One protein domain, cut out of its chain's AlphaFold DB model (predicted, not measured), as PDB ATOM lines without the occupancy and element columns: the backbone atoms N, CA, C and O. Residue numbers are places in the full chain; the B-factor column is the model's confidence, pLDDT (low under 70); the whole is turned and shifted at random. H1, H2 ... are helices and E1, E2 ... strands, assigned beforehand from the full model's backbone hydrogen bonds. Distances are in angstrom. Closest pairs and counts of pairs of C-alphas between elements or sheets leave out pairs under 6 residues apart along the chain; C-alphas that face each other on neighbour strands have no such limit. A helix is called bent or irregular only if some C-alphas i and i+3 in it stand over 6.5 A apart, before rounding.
ATOM      1  N   LYS A 102       8.898  18.506 -28.693       83.88
ATOM      2  CA  LYS A 102       8.723  19.253 -27.438       83.88
ATOM      3  C   LYS A 102       8.295  18.336 -26.303       83.88
ATOM      4  O   LYS A 102       8.755  18.480 -25.180       83.88
ATOM      5  N   ARG A 103       7.386  17.402 -26.585       86.19
ATOM      6  CA  ARG A 103       6.791  16.527 -25.575       86.19
ATOM      7  C   ARG A 103       6.553  15.134 -26.134       86.19
ATOM      8  O   ARG A 103       6.204  14.992 -27.304       86.19
ATOM      9  N   LEU A 104       6.705  14.133 -25.280       85.19
ATOM     10  CA  LEU A 104       6.359  12.742 -25.542       85.19
ATOM     11  C   LEU A 104       5.235  12.337 -24.595       85.19
ATOM     12  O   LEU A 104       5.302  12.627 -23.406       85.19
ATOM     13  N   ASN A 105       4.211  11.666 -25.113       85.12
ATOM     14  CA  ASN A 105       3.211  11.010 -24.278       85.12
ATOM     15  C   ASN A 105       3.555   9.524 -24.205       85.12
ATOM     16  O   ASN A 105       3.532   8.834 -25.226       85.12
ATOM     17  N   TYR A 106       3.882   9.048 -23.011       81.19
ATOM     18  CA  TYR A 106       4.136   7.642 -22.747       81.19
ATOM     19  C   TYR A 106       3.193   7.166 -21.640       81.19
ATOM     20  O   TYR A 106       3.320   7.577 -20.491       81.19
ATOM     21  N   ASN A 107       2.238   6.299 -21.991       78.31
ATOM     22  CA  ASN A 107       1.253   5.716 -21.069       78.31
ATOM     23  C   ASN A 107       0.481   6.750 -20.221       78.31
ATOM     24  O   ASN A 107       0.193   6.501 -19.055       78.31
ATOM     25  N   GLY A 108       0.157   7.914 -20.795       79.50
ATOM     26  CA  GLY A 108      -0.554   8.994 -20.099       79.50
ATOM     27  C   GLY A 108       0.361  10.000 -19.396       79.50
ATOM     28  O   GLY A 108      -0.106  11.075 -19.027       79.50
ATOM     29  N   ASN A 109       1.662   9.714 -19.286       83.12
ATOM     30  CA  ASN A 109       2.645  10.643 -18.740       83.12
ATOM     31  C   ASN A 109       3.233  11.513 -19.854       83.12
ATOM     32  O   ASN A 109       3.748  11.008 -20.856       83.12
ATOM     33  N   ILE A 110       3.163  12.831 -19.667       86.75
ATOM     34  CA  ILE A 110       3.723  13.815 -20.592       86.75
ATOM     35  C   ILE A 110       5.149  14.136 -20.151       86.75
ATOM     36  O   ILE A 110       5.356  14.774 -19.122       86.75
ATOM     37  N   ILE A 111       6.116  13.725 -20.958       85.31
ATOM     38  CA  ILE A 111       7.540  13.979 -20.750       85.31
ATOM     39  C   ILE A 111       7.933  15.170 -21.616       85.31
ATOM     40  O   ILE A 111       7.682  15.170 -22.823       85.31
ATOM     41  N   ASP A 112       8.550  16.186 -21.017       86.44
ATOM     42  CA  ASP A 112       9.115  17.316 -21.755       86.44
ATOM     43  C   ASP A 112      10.505  16.932 -22.273       86.44
ATOM     44  O   ASP A 112      11.458  16.775 -21.507       86.44
ATOM     45  N   ALA A 113      10.624  16.760 -23.588       83.50
ATOM     46  CA  ALA A 113      11.842  16.247 -24.204       83.50
ATOM     47  C   ALA A 113      13.007  17.253 -24.152       83.50
ATOM     48  O   ALA A 113      14.155  16.855 -24.349       83.50
ATOM     49  N   GLN A 114      12.733  18.533 -23.870       83.69
ATOM     50  CA  GLN A 114      13.772  19.548 -23.678       83.69
ATOM     51  C   GLN A 114      14.327  19.541 -22.252       83.69
ATOM     52  O   GLN A 114      15.511  19.808 -22.058       83.69
ATOM     53  N   LYS A 115      13.487  19.230 -21.259       85.25
ATOM     54  CA  LYS A 115      13.899  19.165 -19.849       85.25
ATOM     55  C   LYS A 115      14.522  17.820 -19.490       85.25
ATOM     56  O   LYS A 115      15.478  17.778 -18.725       85.25
ATOM     57  N   GLU A 116      14.003  16.735 -20.062       87.62
ATOM     58  CA  GLU A 116      14.400  15.363 -19.730       87.62
ATOM     59  C   GLU A 116      14.817  14.567 -20.984       87.62
ATOM     60  O   GLU A 116      14.185  13.565 -21.342       87.62
ATOM     61  N   PRO A 117      15.895  14.981 -21.679       86.75
ATOM     62  CA  PRO A 117      16.285  14.391 -22.961       86.75
ATOM     63  C   PRO A 117      16.709  12.920 -22.844       86.75
ATOM     64  O   PRO A 117      16.454  12.129 -23.755       86.75
ATOM     65  N   LEU A 118      17.322  12.528 -21.720       88.31
ATOM     66  CA  LEU A 118      17.736  11.144 -21.473       88.31
ATOM     67  C   LEU A 118      16.517  10.222 -21.321       88.31
ATOM     68  O   LEU A 118      16.432   9.191 -21.987       88.31
ATOM     69  N   THR A 119      15.550  10.622 -20.494       87.56
ATOM     70  CA  THR A 119      14.299   9.887 -20.268       87.56
ATOM     71  C   THR A 119      13.518   9.750 -21.573       87.56
ATOM     72  O   THR A 119      13.139   8.642 -21.960       87.56
ATOM     73  N   ALA A 120      13.363  10.854 -22.310       87.75
ATOM     74  CA  ALA A 120      12.741  10.874 -23.631       87.75
ATOM     75  C   ALA A 120      13.413   9.893 -24.611       87.75
ATOM     76  O   ALA A 120      12.736   9.084 -25.251       87.75
ATOM     77  N   SER A 121      14.747   9.915 -24.685       89.12
ATOM     78  CA  SER A 121      15.523   9.032 -25.567       89.12
ATOM     79  C   SER A 121      15.375   7.559 -25.188       89.12
ATOM     80  O   SER A 121      15.195   6.714 -26.064       89.12
ATOM     81  N   ASN A 122      15.373   7.240 -23.892       91.69
ATOM     82  CA  ASN A 122      15.175   5.873 -23.408       91.69
ATOM     83  C   ASN A 122      13.789   5.330 -23.772       91.69
ATOM     84  O   ASN A 122      13.676   4.182 -24.209       91.69
ATOM     85  N   HIS A 123      12.741   6.152 -23.662       89.25
ATOM     86  CA  HIS A 123      11.401   5.759 -24.100       89.25
ATOM     87  C   HIS A 123      11.332   5.520 -25.609       89.25
ATOM     88  O   HIS A 123      10.760   4.514 -26.029       89.25
ATOM     89  N   LEU A 124      11.946   6.387 -26.420       88.25
ATOM     90  CA  LEU A 124      12.004   6.205 -27.873       88.25
ATOM     91  C   LEU A 124      12.767   4.930 -28.250       88.25
ATOM     92  O   LEU A 124      12.259   4.120 -29.025       88.25
ATOM     93  N   ASN A 125      13.938   4.703 -27.655       91.44
ATOM     94  CA  ASN A 125      14.732   3.498 -27.893       91.44
ATOM     95  C   ASN A 125      13.956   2.237 -27.516       91.44
ATOM     96  O   ASN A 125      13.889   1.289 -28.303       91.44
ATOM     97  N   LYS A 126      13.317   2.228 -26.341       91.12
ATOM     98  CA  LYS A 126      12.484   1.104 -25.902       91.12
ATOM     99  C   LYS A 126      11.316   0.872 -26.855       91.12
ATOM    100  O   LYS A 126      11.032  -0.269 -27.204       91.12
ATOM    101  N   PHE A 127      10.660   1.932 -27.315       89.44
ATOM    102  CA  PHE A 127       9.557   1.821 -28.261       89.44
ATOM    103  C   PHE A 127      10.009   1.208 -29.594       89.44
ATOM    104  O   PHE A 127       9.489   0.167 -29.991       89.44
ATOM    105  N   PHE A 128      11.014   1.784 -30.258       88.50
ATOM    106  CA  PHE A 128      11.430   1.328 -31.591       88.50
ATOM    107  C   PHE A 128      12.169  -0.017 -31.591       88.50
ATOM    108  O   PHE A 128      12.115  -0.726 -32.592       88.50
ATOM    109  N   SER A 129      12.796  -0.415 -30.478       91.38
ATOM    110  CA  SER A 129      13.365  -1.766 -30.331       91.38
ATOM    111  C   SER A 129      12.299  -2.843 -30.096       91.38
ATOM    112  O   SER A 129      12.446  -3.965 -30.574       91.38
ATOM    113  N   THR A 130      11.204  -2.517 -29.398       91.00
ATOM    114  CA  THR A 130      10.158  -3.495 -29.035       91.00
ATOM    115  C   THR A 130       8.988  -3.549 -30.013       91.00
ATOM    116  O   THR A 130       8.298  -4.567 -30.076       91.00
ATOM    117  N   ILE A 131       8.759  -2.501 -30.815       88.50
ATOM    118  CA  ILE A 131       7.586  -2.418 -31.698       88.50
ATOM    119  C   ILE A 131       7.500  -3.593 -32.678       88.50
ATOM    120  O   ILE A 131       6.417  -4.138 -32.867       88.50
ATOM    121  N   GLY A 132       8.628  -4.047 -33.236       84.94
ATOM    122  CA  GLY A 132       8.653  -5.194 -34.148       84.94
ATOM    123  C   GLY A 132       8.181  -6.488 -33.477       84.94
ATOM    124  O   GLY A 132       7.343  -7.200 -34.024       84.94
ATOM    125  N   GLN A 133       8.650  -6.750 -32.254       86.81
ATOM    126  CA  GLN A 133       8.237  -7.918 -31.471       86.81
ATOM    127  C   GLN A 133       6.760  -7.838 -31.072       86.81
ATOM    128  O   GLN A 133       6.046  -8.835 -31.151       86.81
ATOM    129  N   ASN A 134       6.287  -6.657 -30.668       85.62
ATOM    130  CA  ASN A 134       4.890  -6.446 -30.288       85.62
ATOM    131  C   ASN A 134       3.944  -6.647 -31.477       85.62
ATOM    132  O   ASN A 134       2.897  -7.275 -31.332       85.62
ATOM    133  N   LEU A 135       4.326  -6.165 -32.663       86.88
ATOM    134  CA  LEU A 135       3.567  -6.389 -33.892       86.88
ATOM    135  C   LEU A 135       3.543  -7.873 -34.269       86.88
ATOM    136  O   LEU A 135       2.465  -8.403 -34.509       86.88
ATOM    137  N   ALA A 136       4.691  -8.559 -34.248       84.12
ATOM    138  CA  ALA A 136       4.763  -9.991 -34.548       84.12
ATOM    139  C   ALA A 136       3.886 -10.828 -33.600       84.12
ATOM    140  O   ALA A 136       3.116 -11.670 -34.053       84.12
ATOM    141  N   LYS A 137       3.925 -10.541 -32.291       83.44
ATOM    142  CA  LYS A 137       3.059 -11.199 -31.295       83.44
ATOM    143  C   LYS A 137       1.571 -10.994 -31.585       83.44
ATOM    144  O   LYS A 137       0.793 -11.933 -31.460       83.44
ATOM    145  N   ASN A 138       1.176  -9.786 -31.983       78.81
ATOM    146  CA  ASN A 138      -0.219  -9.480 -32.303       78.81
ATOM    147  C   ASN A 138      -0.687 -10.132 -33.611       78.81
ATOM    148  O   ASN A 138      -1.867 -10.446 -33.732       78.81
ATOM    149  N   ILE A 139       0.218 -10.348 -34.570       78.12
ATOM    150  CA  ILE A 139      -0.078 -11.051 -35.825       78.12
ATOM    151  C   ILE A 139      -0.227 -12.556 -35.572       78.12
ATOM    152  O   ILE A 139      -1.196 -13.153 -36.034       78.12
ATOM    153  N   ASN A 140       0.678 -13.155 -34.790       62.31
ATOM    154  CA  ASN A 140       0.646 -14.591 -34.485       62.31
ATOM    155  C   ASN A 140      -0.606 -14.990 -33.693       62.31
ATOM    156  O   ASN A 140      -1.159 -16.051 -33.935       62.31
ATOM    157  N   LYS A 141      -1.137 -14.089 -32.854       57.28
ATOM    158  CA  LYS A 141      -2.413 -14.294 -32.146       57.28
ATOM    159  C   LYS A 141      -3.619 -14.494 -33.082       57.28
ATOM    160  O   LYS A 141      -4.684 -14.886 -32.624       57.28
ATOM    161  N   CYS A 142      -3.476 -14.180 -34.372       50.53
ATOM    162  CA  CYS A 142      -4.503 -14.383 -35.392       50.53
ATOM    163  C   CYS A 142      -4.285 -15.660 -36.232       50.53
ATOM    164  O   CYS A 142      -5.150 -15.994 -37.036       50.53
ATOM    165  N   PHE A 143      -3.148 -16.350 -36.080       52.16
ATOM    166  CA  PHE A 143      -2.693 -17.432 -36.967       52.16
ATOM    167  C   PHE A 143      -2.523 -18.794 -36.272       52.16
ATOM    168  O   PHE A 143      -1.992 -19.718 -36.881       52.16
ATOM    169  N   ASP A 144      -3.009 -18.956 -35.040       50.84
ATOM    170  CA  ASP A 144      -2.889 -20.215 -34.285       50.84
ATOM    171  C   ASP A 144      -3.760 -21.381 -34.833       50.84
ATOM    172  O   ASP A 144      -3.860 -22.421 -34.193       50.84
TER     173      ASP A 144
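Overview. This is residues 102 to 144 of the 175 residues of the protein "Myb-like protein D" of Aphis craccivora (UniProt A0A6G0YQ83). What does one see first? A small hairpin of two strands, E1 and E2, packs beside the first part of one long, bent helix, H1. The rest of that helix and the tail after it, residues 128 to 144, stick out free and make much of the length. What is it made of? The printed part has 43 residues, with two antiparallel strands and then one named helix, in the order E1, E2, H1, a mixed class of helices and strands; it is only just extended, close to loose, with a radius of gyration of the C-alphas of 13.8 A and spans of 45 by 18 by 11 A.

Arrangement. How do the strands pair? E1, residues 103 to 106, and E2, residues 109 to 112, form an antiparallel hairpin at 154 degrees. N 104 and O 111 are 2.8 A apart and N 106 and O 109 are 2.9 A apart, both within hydrogen-bond range. Is the helix straight? H1, residues 117 to 140, was assigned as one helix by its hydrogen bonds, but it is bent: C-alphas 129 and 132 are 7.0 A apart. Its arms, H1a and H1b, stand at a steep tilt of 36 degrees, only just steep, and in both every O i to N i+4 pair is within hydrogen-bond range. Where does the hairpin come closest to H1a? The closest C-alphas of E2 and H1a are those of Ile 111 and Ala 120, 6.7 A apart, and those of E1 and H1a are Leu 104 and Ala 120, 6.9 A apart. H1b is apart from both strands.

Along the chain. Where does E1 begin? C-alpha 103 is at (6.791, 16.527, -25.575). How long are the arms? H1a, residues 117 to 129, measures 18.0 A from first to last C-alpha, and H1b, residues 132 to 140, measures 12.4 A, ending at C-alpha 140 at (0.646, -14.591, -34.485).

Size, cuts and confidence. How far does it reach? The two C-alphas farthest apart, those of Lys 115 and Asp 144, are 45.2 A apart. Are there cuts or long links? The printed part has no cut, and the links E1 to E2 and E2 to H1 are tight. Where is confidence low? Residues 140 to 144 are under 70 in pLDDT, and the mean of the printed part is 82.4.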